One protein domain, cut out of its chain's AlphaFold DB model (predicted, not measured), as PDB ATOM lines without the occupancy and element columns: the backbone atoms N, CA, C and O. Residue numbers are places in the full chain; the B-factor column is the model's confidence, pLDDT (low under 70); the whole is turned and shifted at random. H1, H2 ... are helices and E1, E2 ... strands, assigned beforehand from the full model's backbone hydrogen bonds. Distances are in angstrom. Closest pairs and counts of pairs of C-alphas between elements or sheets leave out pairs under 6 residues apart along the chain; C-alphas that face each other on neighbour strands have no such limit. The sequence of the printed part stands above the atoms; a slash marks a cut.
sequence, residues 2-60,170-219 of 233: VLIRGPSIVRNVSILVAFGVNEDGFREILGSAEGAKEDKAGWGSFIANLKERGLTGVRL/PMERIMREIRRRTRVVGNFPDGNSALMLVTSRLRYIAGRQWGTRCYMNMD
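This is residues 2 to 60 and 170 to 219 of the 233 residues of the protein "IS256 family transposase ISCce2" of bioreactor metagenome (UniProt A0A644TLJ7). A long, narrow, twisted ribbon of three antiparallel strands runs through the model, with the helix H3 packed on it along one side and H1 on another side, at E3. H2 is beside the strands and packs on H3, crossing it steeply, while the short H4 is by the start of E3. The hairpin of E1 and E2 makes one end of the long axis, and the tail after H4 reaches the other. The printed part has 109 residues, with three named strands and four named helices in the order E1 E2 E3 H1 H2 H3 H4, the sheet order E1 - E2 - E3, and a mixed class of helices and strands. It is only just compact, close to loose, with a radius of gyration of the C-alphas of 15.3 A, and elongated, spanning 55 by 29 by 18 A.

E1, residues 2 to 5, E2, residues 10 to 21, and E3, residues 27 to 35, form a meander, each strand the antiparallel neighbour of the one before. The pairing is staggered: E2 pairs with E1 over residues 10 to 13 and with E3 over residues 14 to 21. In the hairpin E1 and E2, N 2 and O 13 are 2.8 A apart, within hydrogen-bond range; in the hairpin E2 and E3, N 16 and O 33 are 2.8 A apart, also within range. The sheet is only just strongly twisted, with C-alphas up to 4.4 A off its best plane. H3, residues 191 to 206, is on one face and H1, residues 40 to 52, on the other, in three layers, with helices on both faces of a sheet. The closest C-alphas of E3 and H3 are those of Glu 28 and Ala 206, 6.5 A apart. H1 is over E3, at a height over the sheet of 9.4 A, and runs slantwise to the strands, at 38 degrees to E3 on the local plane; 2 of its C-alphas fall on E2, only just too few for it to be over E2. The closest C-alphas of E3 and H1 are those of Gly 35 and Gly 42, 5.7 A apart. H2, residues 170 to 185, stands at the sheet's level, 2.9 A. H2 and H3 touch, closest at the C-alphas of Ile 178 and Val 198, 6.2 A apart, at a steep tilt of 45 degrees, opposite ways. H4, residues 209 to 212, only grazes the sheet, with the C-alphas of Arg 27 and Gly 211 closest, 4.9 A apart. H1 and H3 are apart. Every O i to N i+4 pair is within hydrogen-bond range in H1 and H3, and 10 of 12 are in H2; H4 is too short for such a pair, and its 1 O i to N i+3 pair is not within range.

E2 is 36.1 A long from first to last C-alpha, E3 23.0 A, H2 23.8 A, H3 22.1 A and H1 17.7 A; E1 and H4 have four residues each. E1 begins at C-alpha 2, (-28.924, 56.684, 38.996), and H4 ends at C-alpha 212, (-20.571, 31.025, 47.812).

The two C-alphas farthest apart are those of Ser 8 and Asp 219, 55.2 A. Residues 61 to 169 are not printed, and C-alphas 60 and 170 are 15.7 A apart across the cut. Of the links that are printed whole, none is long. The mean pLDDT of the printed part is 89.3; residue 7 and residues 36 to 38 are under 70.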
ATOM      1  N   VAL A   2     -30.198  55.971  39.144       80.12
ATOM      2  CA  VAL A   2     -28.924  56.684  38.996       80.12
ATOM      3  C   VAL A   2     -29.179  57.934  38.154       80.12
ATOM      4  O   VAL A   2     -30.127  57.960  37.368       80.12
ATOM      5  N   LEU A   3     -28.359  58.968  38.329       82.44
ATOM      6  CA  LEU A   3     -28.453  60.185  37.528       82.44
ATOM      7  C   LEU A   3     -27.551  60.057  36.305       82.44
ATOM      8  O   LEU A   3     -26.368  59.748  36.445       82.44
ATOM      9  N   ILE A   4     -28.101  60.313  35.121       82.56
ATOM     10  CA  ILE A   4     -27.360  60.355  33.860       82.56
ATOM     11  C   ILE A   4     -27.343  61.791  33.351       82.56
ATOM     12  O   ILE A   4     -28.390  62.440  33.245       82.56
ATOM     13  N   ARG A   5     -26.151  62.289  33.028       80.50
ATOM     14  CA  ARG A   5     -25.940  63.616  32.455       80.50
ATOM     15  C   ARG A   5     -26.153  63.558  30.945       80.50
ATOM     16  O   ARG A   5     -25.279  63.115  30.212       80.50
ATOM     17  N   GLY A   6     -27.304  64.038  30.486       73.38
ATOM     18  CA  GLY A   6     -27.534  64.296  29.069       73.38
ATOM     19  C   GLY A   6     -26.911  65.622  28.603       73.38
ATOM     20  O   GLY A   6     -26.411  66.391  29.429       73.38
ATOM     21  N   PRO A   7     -26.997  65.933  27.294       67.75
ATOM     22  CA  PRO A   7     -26.429  67.154  26.708       67.75
ATOM     23  C   PRO A   7     -26.962  68.448  27.338       67.75
ATOM     24  O   PRO A   7     -26.224  69.417  27.478       67.75
ATOM     25  N   SER A   8     -28.237  68.451  27.745       72.19
ATOM     26  CA  SER A   8     -28.926  69.646  28.262       72.19
ATOM     27  C   SER A   8     -29.666  69.413  29.581       72.19
ATOM     28  O   SER A   8     -29.971  70.374  30.277       72.19
ATOM     29  N   ILE A   9     -29.974  68.156  29.937       79.88
ATOM     30  CA  ILE A   9     -30.721  67.815  31.159       79.88
ATOM     31  C   ILE A   9     -30.142  66.574  31.840       79.88
ATOM     32  O   ILE A   9     -29.680  65.646  31.174       79.88
ATOM     33  N   VAL A  10     -30.215  66.538  33.171       81.44
ATOM     34  CA  VAL A  10     -29.939  65.334  33.966       81.44
ATOM     35  C   VAL A  10     -31.227  64.526  34.079       81.44
ATOM     36  O   VAL A  10     -32.276  65.076  34.411       81.44
ATOM     37  N   ARG A  11     -31.160  63.225  33.794       83.12
ATOM     38  CA  ARG A  11     -32.310  62.314  33.869       83.12
ATOM     39  C   ARG A  11     -32.065  61.247  34.920       83.12
ATOM     40  O   ARG A  11     -30.938  60.792  35.104       83.12
ATOM     41  N   ASN A  12     -33.134  60.830  35.585       82.06
ATOM     42  CA  ASN A  12     -33.099  59.628  36.400       82.06
ATOM     43  C   ASN A  12     -33.298  58.403  35.512       82.06
ATOM     44  O   ASN A  12     -34.251  58.365  34.739       82.06
ATOM     45  N   VAL A  13     -32.447  57.397  35.684       82.62
ATOM     46  CA  VAL A  13     -32.582  56.096  35.023       82.62
ATOM     47  C   VAL A  13     -32.567  54.983  36.059       82.62
ATOM     48  O   VAL A  13     -31.811  55.032  37.038       82.62
ATOM     49  N   SER A  14     -33.432  53.988  35.883       84.50
ATOM     50  CA  SER A  14     -33.460  52.801  36.733       84.50
ATOM     51  C   SER A  14     -32.505  51.744  36.190       84.50
ATOM     52  O   SER A  14     -32.304  51.618  34.991       84.50
ATOM     53  N   ILE A  15     -31.886  50.988  37.094       88.50
ATOM     54  CA  ILE A  15     -31.145  49.779  36.735       88.50
ATOM     55  C   ILE A  15     -31.914  48.625  37.357       88.50
ATOM     56  O   ILE A  15     -32.058  48.569  38.582       88.50
ATOM     57  N   LEU A  16     -32.431  47.754  36.501       90.12
ATOM     58  CA  LEU A  16     -33.140  46.545  36.882       90.12
ATOM     59  C   LEU A  16     -32.108  45.504  37.305       90.12
ATOM     60  O   LEU A  16     -31.035  45.410  36.708       90.12
ATOM     61  N   VAL A  17     -32.409  44.748  38.357       91.69
ATOM     62  CA  VAL A  17     -31.520  43.713  38.892       91.69
ATOM     63  C   VAL A  17     -32.358  42.514  39.305       91.69
ATOM     64  O   VAL A  17     -33.310  42.661  40.070       91.69
ATOM     65  N   ALA A  18     -31.952  41.330  38.856       93.88
ATOM     66  CA  ALA A  18     -32.505  40.054  39.280       93.88
ATOM     67  C   ALA A  18     -31.411  39.202  39.930       93.88
ATOM     68  O   ALA A  18     -30.298  39.074  39.411       93.88
ATOM     69  N   PHE A  19     -31.745  38.592  41.061       94.44
ATOM     70  CA  PHE A  19     -30.964  37.516  41.655       94.44
ATOM     71  C   PHE A  19     -31.910  36.372  42.017       94.44
ATOM     72  O   PHE A  19     -33.090  36.606  42.276       94.44
ATOM     73  N   GLY A  20     -31.383  35.156  42.042       95.06
ATOM     74  CA  GLY A  20     -32.130  33.945  42.343       95.06
ATOM     75  C   GLY A  20     -31.421  33.084  43.373       95.06
ATOM     76  O   GLY A  20     -30.308  33.391  43.810       95.06
ATOM     77  N   VAL A  21     -32.100  32.013  43.759       95.94
ATOM     78  CA  VAL A  21     -31.517  30.882  44.476       95.94
ATOM     79  C   VAL A  21     -31.660  29.682  43.556       95.94
ATOM     80  O   VAL A  21     -32.779  29.402  43.130       95.94
ATOM     81  N   ASN A  22     -30.545  29.055  43.200       95.62
ATOM     82  CA  ASN A  22     -30.525  27.929  42.271       95.62
ATOM     83  C   ASN A  22     -30.950  26.616  42.960       95.62
ATOM     84  O   ASN A  22     -31.239  26.590  44.161       95.62
ATOM     85  N   GLU A  23     -30.995  25.530  42.193       95.06
ATOM     86  CA  GLU A  23     -31.374  24.191  42.667       95.06
ATOM     87  C   GLU A  23     -30.424  23.603  43.720       95.06
ATOM     88  O   GLU A  23     -30.860  22.834  44.570       95.06
ATOM     89  N   ASP A  24     -29.172  24.059  43.760       95.38
ATOM     90  CA  ASP A  24     -28.197  23.714  44.802       95.38
ATOM     91  C   ASP A  24     -28.344  24.585  46.068       95.38
ATOM     92  O   ASP A  24     -27.633  24.427  47.068       95.38
ATOM     93  N   GLY A  25     -29.253  25.563  46.043       95.69
ATOM     94  CA  GLY A  25     -29.540  26.446  47.166       95.69
ATOM     95  C   GLY A  25     -28.613  27.651  47.290       95.69
ATOM     96  O   GLY A  25     -28.646  28.343  48.316       95.69
ATOM     97  N   PHE A  26     -27.786  27.938  46.286       96.31
ATOM     98  CA  PHE A  26     -26.853  29.066  46.262       96.31
ATOM     99  C   PHE A  26     -27.471  30.293  45.598       96.31
ATOM    100  O   PHE A  26     -28.355  30.197  44.754       96.31
ATOM    101  N   ARG A  27     -27.020  31.480  46.016       95.25
ATOM    102  CA  ARG A  27     -27.520  32.745  45.466       95.25
ATOM    103  C   ARG A  27     -26.714  33.164  44.253       95.25
ATOM    104  O   ARG A  27     -25.490  33.252  44.329       95.25
ATOM    105  N   GLU A  28     -27.414  33.574  43.208       95.00
ATOM    106  CA  GLU A  28     -26.810  33.962  41.939       95.00
ATOM    107  C   GLU A  28     -27.390  35.276  41.438       95.00
ATOM    108  O   GLU A  28     -28.582  35.541  41.584       95.00
ATOM    109  N   ILE A  29     -26.546  36.108  40.830       95.19
ATOM    110  CA  ILE A  29     -27.023  37.264  40.070       95.19
ATOM    111  C   ILE A  29     -27.442  36.758  38.692       95.19
ATOM    112  O   ILE A  29     -26.599  36.302  37.926       95.19
ATOM    113  N   LEU A  30     -28.731  36.868  38.382       95.44
ATOM    114  CA  LEU A  30     -29.303  36.371  37.129       95.44
ATOM    115  C   LEU A  30     -29.106  37.384  35.995       95.44
ATOM    116  O   LEU A  30     -28.779  37.034  34.856       95.44
ATOM    117  N   GLY A  31     -29.240  38.673  36.311       93.38
ATOM    118  CA  GLY A  31     -29.019  39.731  35.337       93.38
ATOM    119  C   GLY A  31     -29.212  41.134  35.886       93.38
ATOM    120  O   GLY A  31     -29.744  41.347  36.978       93.38
ATOM    121  N   SER A  32     -28.780  42.099  35.081       93.12
ATOM    122  CA  SER A  32     -29.064  43.513  35.269       93.12
ATOM    123  C   SER A  32     -29.208  44.202  33.922       93.12
ATOM    124  O   SER A  32     -28.480  43.865  32.991       93.12
ATOM    125  N   ALA A  33     -30.105  45.177  33.837       90.69
ATOM    126  CA  ALA A  33     -30.358  45.929  32.615       90.69
ATOM    127  C   ALA A  33     -30.671  47.392  32.925       90.69
ATOM    128  O   ALA A  33     -31.132  47.727  34.019       90.69
ATOM    129  N   GLU A  34     -30.429  48.267  31.957       87.19
ATOM    130  CA  GLU A  34     -30.922  49.637  32.018       87.19
ATOM    131  C   GLU A  34     -32.441  49.649  31.804       87.19
ATOM    132  O   GLU A  34     -32.944  49.167  30.794       87.19
ATOM    133  N   GLY A  35     -33.175  50.199  32.768       74.81
ATOM    134  CA  GLY A  35     -34.600  50.485  32.666       74.81
ATOM    135  C   GLY A  35     -34.779  51.975  32.407       74.81
ATOM    136  O   GLY A  35     -34.829  52.768  33.351       74.81
ATOM    137  N   ALA A  36     -34.847  52.368  31.133       55.16
ATOM    138  CA  ALA A  36     -35.046  53.768  30.750       55.16
ATOM    139  C   ALA A  36     -36.391  54.322  31.272       55.16
ATOM    140  O   ALA A  36     -36.491  55.513  31.570       55.16
ATOM    141  N   LYS A  37     -37.393  53.447  31.438       61.22
ATOM    142  CA  LYS A  37     -38.657  53.652  32.158       61.22
ATOM    143  C   LYS A  37     -39.055  52.308  32.777       61.22
ATOM    144  O   LYS A  37     -38.852  51.273  32.153       61.22
ATOM    145  N   GLU A  38     -39.581  52.301  33.999       64.12
ATOM    146  CA  GLU A  38     -40.170  51.100  34.619       64.12
ATOM    147  C   GLU A  38     -41.541  50.813  33.978       64.12
ATOM    148  O   GLU A  38     -42.566  50.832  34.646       64.12
ATOM    149  N   ASP A  39     -41.558  50.638  32.655       70.12
ATOM    150  CA  ASP A  39     -42.744  50.362  31.852       70.12
ATOM    151  C   ASP A  39     -42.794  48.888  31.417       70.12
ATOM    152  O   ASP A  39     -41.856  48.107  31.625       70.12
ATOM    153  N   LYS A  40     -43.920  48.489  30.820       71.94
ATOM    154  CA  LYS A  40     -44.158  47.110  30.374       71.94
ATOM    155  C   LYS A  40     -43.132  46.634  29.352       71.94
ATOM    156  O   LYS A  40     -42.714  45.483  29.414       71.94
ATOM    157  N   ALA A  41     -42.676  47.513  28.460       77.25
ATOM    158  CA  ALA A  41     -41.654  47.163  27.479       77.25
ATOM    159  C   ALA A  41     -40.297  46.885  28.150       77.25
ATOM    160  O   ALA A  41     -39.630  45.907  27.804       77.25
ATOM    161  N   GLY A  42     -39.908  47.698  29.138       81.69
ATOM    162  CA  GLY A  42     -38.676  47.526  29.905       81.69
ATOM    163  C   GLY A  42     -38.662  46.239  30.730       81.69
ATOM    164  O   GLY A  42     -37.702  45.469  30.650       81.69
ATOM    165  N   TRP A  43     -39.730  45.966  31.486       88.00
ATOM    166  CA  TRP A  43     -39.839  44.723  32.257       88.00
ATOM    167  C   TRP A  43     -39.971  43.494  31.362       88.00
ATOM    168  O   TRP A  43     -39.242  42.527  31.577       88.00
ATOM    169  N   GLY A  44     -40.811  43.547  30.327       89.12
ATOM    170  CA  GLY A  44     -40.971  42.461  29.364       89.12
ATOM    171  C   GLY A  44     -39.645  42.080  28.710       89.12
ATOM    172  O   GLY A  44     -39.260  40.917  28.756       89.12
ATOM    173  N   SER A  45     -38.883  43.062  28.214       90.44
ATOM    174  CA  SER A  45     -37.565  42.817  27.604       90.44
ATOM    175  C   SER A  45     -36.565  42.213  28.593       90.44
ATOM    176  O   SER A  45     -35.792  41.323  28.241       90.44
ATOM    177  N   PHE A  46     -36.573  42.674  29.848       92.12
ATOM    178  CA  PHE A  46     -35.680  42.144  30.876       92.12
ATOM    179  C   PHE A  46     -36.007  40.688  31.230       92.12
ATOM    180  O   PHE A  46     -35.108  39.852  31.294       92.12
ATOM    181  N   ILE A  47     -37.288  40.374  31.427       93.69
ATOM    182  CA  ILE A  47     -37.758  39.023  31.753       93.69
ATOM    183  C   ILE A  47     -37.567  38.071  30.560       93.69
ATOM    184  O   ILE A  47     -37.084  36.951  30.757       93.69
ATOM    185  N   ALA A  48     -37.848  38.528  29.337       93.12
ATOM    186  CA  ALA A  48     -37.578  37.796  28.101       93.12
ATOM    187  C   ALA A  48     -36.093  37.435  27.981       93.12
ATOM    188  O   ALA A  48     -35.761  36.267  27.796       93.12
ATOM    189  N   ASN A  49     -35.189  38.397  28.206       94.81
ATOM    190  CA  ASN A  49     -33.750  38.153  28.132       94.81
ATOM    191  C   ASN A  49     -33.264  37.103  29.145       94.81
ATOM    192  O   ASN A  49     -32.384  36.301  28.832       94.81
ATOM    193  N   LEU A  50     -33.823  37.081  30.361       95.88
ATOM    194  CA  LEU A  50     -33.505  36.032  31.335       95.88
ATOM    195  C   LEU A  50     -33.941  34.653  30.823       95.88
ATOM    196  O   LEU A  50     -33.176  33.695  30.939       95.88
ATOM    197  N   LYS A  51     -35.138  34.563  30.229       95.56
ATOM    198  CA  LYS A  51     -35.682  33.319  29.669       95.56
ATOM    199  C   LYS A  51     -34.869  32.823  28.472       95.56
ATOM    200  O   LYS A  51     -34.492  31.658  28.437       95.56
ATOM    201  N   GLU A  52     -34.533  33.710  27.537       96.62
ATOM    202  CA  GLU A  52     -33.690  33.413  26.365       96.62
ATOM    203  C   GLU A  52     -32.306  32.888  26.757       96.62
ATOM    204  O   GLU A  52     -31.743  32.030  26.082       96.62
ATOM    205  N   ARG A  53     -31.765  33.363  27.885       96.25
ATOM    206  CA  ARG A  53     -30.497  32.887  28.459       96.25
ATOM    207  C   ARG A  53     -30.619  31.562  29.222       96.25
ATOM    208  O   ARG A  53     -29.619  31.106  29.772       96.25
ATOM    209  N   GLY A  54     -31.806  30.958  29.265       96.06
ATOM    210  CA  GLY A  54     -32.049  29.637  29.842       96.06
ATOM    211  C   GLY A  54     -32.630  29.632  31.256       96.06
ATOM    212  O   GLY A  54     -32.670  28.569  31.874       96.06
ATOM    213  N   LEU A  55     -33.095  30.771  31.793       97.12
ATOM    214  CA  LEU A  55     -33.793  30.766  33.082       97.12
ATOM    215  C   LEU A  55     -35.120  30.003  32.947       97.12
ATOM    216  O   LEU A  55     -36.037  30.430  32.249       97.12
ATOM    217  N   THR A  56     -35.216  28.868  33.631       95.19
ATOM    218  CA  THR A  56     -36.376  27.968  33.617       95.19
ATOM    219  C   THR A  56     -36.646  27.443  35.030       95.19
ATOM    220  O   THR A  56     -35.861  27.690  35.945       95.19
ATOM    221  N   GLY A  57     -37.791  26.785  35.243       93.44
ATOM    222  CA  GLY A  57     -38.122  26.160  36.534       93.44
ATOM    223  C   GLY A  57     -38.328  27.139  37.698       93.44
ATOM    224  O   GLY A  57     -38.240  26.747  38.863       93.44
ATOM    225  N   VAL A  58     -38.585  28.421  37.417       96.31
ATOM    226  CA  VAL A  58     -38.801  29.419  38.469       96.31
ATOM    227  C   VAL A  58     -40.094  29.095  39.215       96.31
ATOM    228  O   VAL A  58     -41.158  28.998  38.614       96.31
ATOM    229  N   ARG A  59     -40.021  28.946  40.540       96.06
ATOM    230  CA  ARG A  59     -41.204  28.648  41.370       96.06
ATOM    231  C   ARG A  59     -41.840  29.876  42.001       96.06
ATOM    232  O   ARG A  59     -43.037  29.878  42.259       96.06
ATOM    233  N   LEU A  60     -41.042  30.907  42.280       96.62
ATOM    234  CA  LEU A  60     -41.507  32.121  42.943       96.62
ATOM    235  C   LEU A  60     -40.699  33.345  42.514       96.62
ATOM    236  O   LEU A  60     -39.480  33.389  42.686       96.62
ATOM    237  N   PRO A 170     -31.503  40.243  51.756       83.00
ATOM    238  CA  PRO A 170     -30.425  40.067  50.785       83.00
ATOM    239  C   PRO A 170     -30.427  41.156  49.707       83.00
ATOM    240  O   PRO A 170     -29.386  41.780  49.492       83.00
ATOM    241  N   MET A 171     -31.584  41.446  49.102       85.31
ATOM    242  CA  MET A 171     -31.708  42.496  48.086       85.31
ATOM    243  C   MET A 171     -31.377  43.868  48.665       85.31
ATOM    244  O   MET A 171     -30.591  44.618  48.095       85.31
ATOM    245  N   GLU A 172     -31.931  44.207  49.834       86.19
ATOM    246  CA  GLU A 172     -31.684  45.503  50.463       86.19
ATOM    247  C   GLU A 172     -30.200  45.718  50.761       86.19
ATOM    248  O   GLU A 172     -29.700  46.840  50.640       86.19
ATOM    249  N   ARG A 173     -29.473  44.653  51.126       88.25
ATOM    250  CA  ARG A 173     -28.021  44.705  51.307       88.25
ATOM    251  C   ARG A 173     -27.299  44.991  49.996       88.25
ATOM    252  O   ARG A 173     -26.495  45.922  49.973       88.25
ATOM    253  N   ILE A 174     -27.611  44.256  48.931       89.50
ATOM    254  CA  ILE A 174     -27.031  44.467  47.596       89.50
ATOM    255  C   ILE A 174     -27.293  45.901  47.128       89.50
ATOM    256  O   ILE A 174     -26.363  46.643  46.814       89.50
ATOM    257  N   MET A 175     -28.549  46.344  47.194       88.75
ATOM    258  CA  MET A 175     -28.960  47.682  46.775       88.75
ATOM    259  C   MET A 175     -28.331  48.785  47.628       88.75
ATOM    260  O   MET A 175     -28.065  49.878  47.130       88.75
ATOM    261  N   ARG A 176     -28.060  48.543  48.917       90.81
ATOM    262  CA  ARG A 176     -27.312  49.486  49.766       90.81
ATOM    263  C   ARG A 176     -25.856  49.605  49.321       90.81
ATOM    264  O   ARG A 176     -25.333  50.716  49.269       90.81
ATOM    265  N   GLU A 177     -25.209  48.492  48.992       91.12
ATOM    266  CA  GLU A 177     -23.830  48.496  48.495       91.12
ATOM    267  C   GLU A 177     -23.711  49.181  47.130       91.12
ATOM    268  O   GLU A 177     -22.796  49.985  46.940       91.12
ATOM    269  N   ILE A 178     -24.661  48.936  46.224       91.94
ATOM    270  CA  ILE A 178     -24.748  49.624  44.930       91.94
ATOM    271  C   ILE A 178     -24.937  51.127  45.143       91.94
ATOM    272  O   ILE A 178     -24.116  51.913  44.673       91.94
ATOM    273  N   ARG A 179     -25.947  51.534  45.928       91.38
ATOM    274  CA  ARG A 179     -26.221  52.954  46.216       91.38
ATOM    275  C   ARG A 179     -25.029  53.673  46.838       91.38
ATOM    276  O   ARG A 179     -24.783  54.833  46.524       91.38
ATOM    277  N   ARG A 180     -24.256  53.001  47.700       92.12
ATOM    278  CA  ARG A 180     -23.039  53.581  48.289       92.12
ATOM    279  C   ARG A 180     -21.999  53.935  47.224       92.12
ATOM    280  O   ARG A 180     -21.292  54.920  47.407       92.12
ATOM    281  N   ARG A 181     -21.882  53.143  46.155       92.12
ATOM    282  CA  ARG A 181     -20.918  53.377  45.069       92.12
ATOM    283  C   ARG A 181     -21.440  54.373  44.045       92.12
ATOM    284  O   ARG A 181     -20.708  55.287  43.693       92.12
ATOM    285  N   THR A 182     -22.701  54.256  43.637       91.81
ATOM    286  CA  THR A 182     -23.295  55.177  42.657       91.81
ATOM    287  C   THR A 182     -23.415  56.600  43.202       91.81
ATOM    288  O   THR A 182     -23.173  57.550  42.468       91.81
ATOM    289  N   ARG A 183     -23.685  56.772  44.506       90.44
ATOM    290  CA  ARG A 183     -23.771  58.101  45.137       90.44
ATOM    291  C   ARG A 183     -22.468  58.902  45.059       90.44
ATOM    292  O   ARG A 183     -22.530  60.118  44.987       90.44
ATOM    293  N   VAL A 184     -21.311  58.238  45.096       91.50
ATOM    294  CA  VAL A 184     -20.002  58.917  45.016       91.50
ATOM    295  C   VAL A 184     -19.740  59.455  43.609       91.50
ATOM    296  O   VAL A 184     -19.093  60.483  43.469       91.50
ATOM    297  N   VAL A 185     -20.268  58.789  42.581       90.69
ATOM    298  CA  VAL A 185     -20.132  59.230  41.185       90.69
ATOM    299  C   VAL A 185     -20.975  60.481  40.911       90.69
ATOM    300  O   VAL A 185     -20.589  61.329  40.113       90.69
ATOM    301  N   GLY A 186     -22.120  60.624  41.584       88.94
ATOM    302  CA  GLY A 186     -23.059  61.713  41.330       88.94
ATOM    303  C   GLY A 186     -23.806  61.481  40.019       88.94
ATOM    304  O   GLY A 186     -24.841  60.818  40.025       88.94
ATOM    305  N   ASN A 187     -23.259  61.990  38.911       89.50
ATOM    306  CA  ASN A 187     -23.851  61.879  37.576       89.50
ATOM    307  C   ASN A 187     -22.979  61.016  36.660       89.50
ATOM    308  O   ASN A 187     -21.790  61.281  36.497       89.50
ATOM    309  N   PHE A 188     -23.587  60.026  36.018       90.62
ATOM    310  CA  PHE A 188     -22.939  59.193  35.010       90.62
ATOM    311  C   PHE A 188     -22.979  59.865  33.632       90.62
ATOM    312  O   PHE A 188     -23.926  60.606  33.354       90.62
ATOM    313  N   PRO A 189     -21.983  59.616  32.764       89.38
ATOM    314  CA  PRO A 189     -21.980  60.143  31.398       89.38
ATOM    315  C   PRO A 189     -23.071  59.511  30.517       89.38
ATOM    316  O   PRO A 189     -23.620  60.182  29.653       89.38
ATOM    317  N   ASP A 190     -23.420  58.249  30.767       87.56
ATOM    318  CA  ASP A 190     -24.425  57.489  30.023       87.56
ATOM    319  C   ASP A 190     -24.922  56.282  30.851       87.56
ATOM    320  O   ASP A 190     -24.415  56.000  31.947       87.56
ATOM    321  N   GLY A 191     -25.935  55.580  30.338       85.94
ATOM    322  CA  GLY A 191     -26.577  54.455  31.024       85.94
ATOM    323  C   GLY A 191     -25.714  53.201  31.091       85.94
ATOM    324  O   GLY A 191     -25.696  52.527  32.125       85.94
ATOM    325  N   ASN A 192     -24.893  52.953  30.069       88.31
ATOM    326  CA  ASN A 192     -23.949  51.843  30.045       88.31
ATOM    327  C   ASN A 192     -22.856  52.026  31.108       88.31
ATOM    328  O   ASN A 192     -22.563  51.105  31.866       88.31
ATOM    329  N   SER A 193     -22.328  53.240  31.268       91.31
ATOM    330  CA  SER A 193     -21.376  53.572  32.334       91.31
ATOM    331  C   SER A 193     -21.948  53.293  33.731       91.31
ATOM    332  O   SER A 193     -21.255  52.766  34.609       91.31
ATOM    333  N   ALA A 194     -23.231  53.593  33.949       91.31
ATOM    334  CA  ALA A 194     -23.900  53.254  35.201       91.31
ATOM    335  C   ALA A 194     -24.104  51.741  35.362       91.31
ATOM    336  O   ALA A 194     -23.802  51.186  36.425       91.31
ATOM    337  N   LEU A 195     -24.567  51.064  34.307       92.12
ATOM    338  CA  LEU A 195     -24.768  49.618  34.278       92.12
ATOM    339  C   LEU A 195     -23.461  48.862  34.540       92.12
ATOM    340  O   LEU A 195     -23.460  47.913  35.323       92.12
ATOM    341  N   MET A 196     -22.335  49.306  33.978       93.44
ATOM    342  CA  MET A 196     -21.012  48.729  34.217       93.44
ATOM    343  C   MET A 196     -20.623  48.784  35.693       93.44
ATOM    344  O   MET A 196     -20.185  47.772  36.248       93.44
ATOM    345  N   LEU A 197     -20.803  49.929  36.363       94.12
ATOM    346  CA  LEU A 197     -20.491  50.042  37.791       94.12
ATOM    347  C   LEU A 197     -21.386  49.123  38.631       94.12
ATOM    348  O   LEU A 197     -20.898  48.438  39.536       94.12
ATOM    349  N   VAL A 198     -22.688  49.105  38.332       93.88
ATOM    350  CA  VAL A 198     -23.654  48.241  39.023       93.88
ATOM    351  C   VAL A 198     -23.276  46.774  38.835       93.88
ATOM    352  O   VAL A 198     -23.100  46.066  39.824       93.88
ATOM    353  N   THR A 199     -23.057  46.338  37.597       94.12
ATOM    354  CA  THR A 199     -22.706  44.953  37.248       94.12
ATOM    355  C   THR A 199     -21.375  44.537  37.866       94.12
ATOM    356  O   THR A 199     -21.269  43.459  38.451       94.12
ATOM    357  N   SER A 200     -20.370  45.416  37.848       94.69
ATOM    358  CA  SER A 200     -19.082  45.178  38.513       94.69
ATOM    359  C   SER A 200     -19.265  44.960  40.013       94.69
ATOM    360  O   SER A 200     -18.647  44.072  40.610       94.69
ATOM    361  N   ARG A 201     -20.153  45.739  40.646       94.50
ATOM    362  CA  ARG A 201     -20.460  45.571  42.067       94.50
ATOM    363  C   ARG A 201     -21.237  44.287  42.340       94.50
ATOM    364  O   ARG A 201     -20.919  43.610  43.315       94.50
ATOM    365  N   LEU A 202     -22.206  43.946  41.496       94.94
ATOM    366  CA  LEU A 202     -22.962  42.698  41.580       94.94
ATOM    367  C   LEU A 202     -22.030  41.485  41.480       94.94
ATOM    368  O   LEU A 202     -22.053  40.634  42.368       94.94
ATOM    369  N   ARG A 203     -21.129  41.464  40.491       94.31
ATOM    370  CA  ARG A 203     -20.112  40.413  40.330       94.31
ATOM    371  C   ARG A 203     -19.202  40.303  41.551       94.31
ATOM    372  O   ARG A 203     -18.947  39.203  42.032       94.31
ATOM    373  N   TYR A 204     -18.751  41.437  42.094       94.38
ATOM    374  CA  TYR A 204     -17.959  41.446  43.325       94.38
ATOM    375  C   TYR A 204     -18.714  40.819  44.505       94.38
ATOM    376  O   TYR A 204     -18.108  40.108  45.300       94.38
ATOM    377  N   ILE A 205     -20.013  41.099  44.659       92.69
ATOM    378  CA  ILE A 205     -20.829  40.549  45.753       92.69
ATOM    379  C   ILE A 205     -21.055  39.045  45.557       92.69
ATOM    380  O   ILE A 205     -20.911  38.285  46.516       92.69
ATOM    381  N   ALA A 206     -21.359  38.624  44.326       92.44
ATOM    382  CA  ALA A 206     -21.543  37.222  43.960       92.44
ATOM    383  C   ALA A 206     -20.299  36.379  44.283       92.44
ATOM    384  O   ALA A 206     -20.418  35.320  44.887       92.44
ATOM    385  N   GLY A 207     -19.098  36.898  44.006       91.94
ATOM    386  CA  GLY A 207     -17.826  36.221  44.302       91.94
ATOM    387  C   GLY A 207     -17.410  36.187  45.782       91.94
ATOM    388  O   GLY A 207     -16.269  35.856  46.093       91.94
ATOM    389  N   ARG A 208     -18.279  36.583  46.719       92.56
ATOM    390  CA  ARG A 208     -18.015  36.567  48.171       92.56
ATOM    391  C   ARG A 208     -18.925  35.550  48.859       92.56
ATOM    392  O   ARG A 208     -19.766  34.924  48.225       92.56
ATOM    393  N   GLN A 209     -18.846  35.483  50.191       89.44
ATOM    394  CA  GLN A 209     -19.727  34.657  51.035       89.44
ATOM    395  C   GLN A 209     -21.231  34.818  50.749       89.44
ATOM    396  O   GLN A 209     -22.026  33.979  51.163       89.44
ATOM    397  N   TRP A 210     -21.654  35.907  50.100       92.06
ATOM    398  CA  TRP A 210     -23.038  36.051  49.669       92.06
ATOM    399  C   TRP A 210     -23.414  35.008  48.599       92.06
ATOM    400  O   TRP A 210     -24.422  34.331  48.782       92.06
ATOM    401  N   GLY A 211     -22.614  34.819  47.548       91.44
ATOM    402  CA  GLY A 211     -22.898  33.810  46.519       91.44
ATOM    403  C   GLY A 211     -22.389  32.416  46.886       91.44
ATOM    404  O   GLY A 211     -23.070  31.434  46.636       91.44
ATOM    405  N   THR A 212     -21.244  32.318  47.570       93.25
ATOM    406  CA  THR A 212     -20.571  31.025  47.812       93.25
ATOM    407  C   THR A 212     -21.093  30.230  49.008       93.25
ATOM    408  O   THR A 212     -20.665  29.101  49.232       93.25
ATOM    409  N   ARG A 213     -21.987  30.801  49.820       93.81
ATOM    410  CA  ARG A 213     -22.602  30.101  50.955       93.81
ATOM    411  C   ARG A 213     -23.987  29.611  50.560       93.81
ATOM    412  O   ARG A 213     -24.823  30.441  50.197       93.81
ATOM    413  N   CYS A 214     -24.236  28.315  50.758       94.69
ATOM    414  CA  CYS A 214     -25.563  27.721  50.616       94.69
ATOM    415  C   CYS A 214     -26.581  28.542  51.426       94.69
ATOM    416  O   CYS A 214     -26.442  28.751  52.641       94.69
ATOM    417  N   TYR A 215     -27.554  29.102  50.716       94.38
ATOM    418  CA  TYR A 215     -28.541  30.020  51.254       94.38
ATOM    419  C   TYR A 215     -29.826  29.302  51.631       94.38
ATOM    420  O   TYR A 215     -30.388  29.648  52.668       94.38
ATOM    421  N   MET A 216     -30.284  28.310  50.868       94.25
ATOM    422  CA  MET A 216     -31.467  27.494  51.167       94.25
ATOM    423  C   MET A 216     -31.135  26.008  51.064       94.25
ATOM    424  O   MET A 216     -30.358  25.619  50.211       94.25
ATOM    425  N   ASN A 217     -31.720  25.188  51.939       94.50
ATOM    426  CA  ASN A 217     -31.623  23.739  51.794       94.50
ATOM    427  C   ASN A 217     -32.706  23.288  50.808       94.50
ATOM    428  O   ASN A 217     -33.885  23.290  51.175       94.50
ATOM    429  N   MET A 218     -32.305  22.959  49.584       94.19
ATOM    430  CA  MET A 218     -33.227  22.624  48.499       94.19
ATOM    431  C   MET A 218     -33.786  21.207  48.602       94.19
ATOM    432  O   MET A 218     -34.883  20.968  48.106       94.19
ATOM    433  N   ASP A 219     -33.156  20.324  49.382       92.69
ATOM    434  CA  ASP A 219     -33.729  19.016  49.710       92.69
ATOM    435  C   ASP A 219     -35.124  19.153  50.318       92.69
ATOM    436  O   ASP A 219     -35.988  18.332  50.064       92.69
TER     437      ASP A 219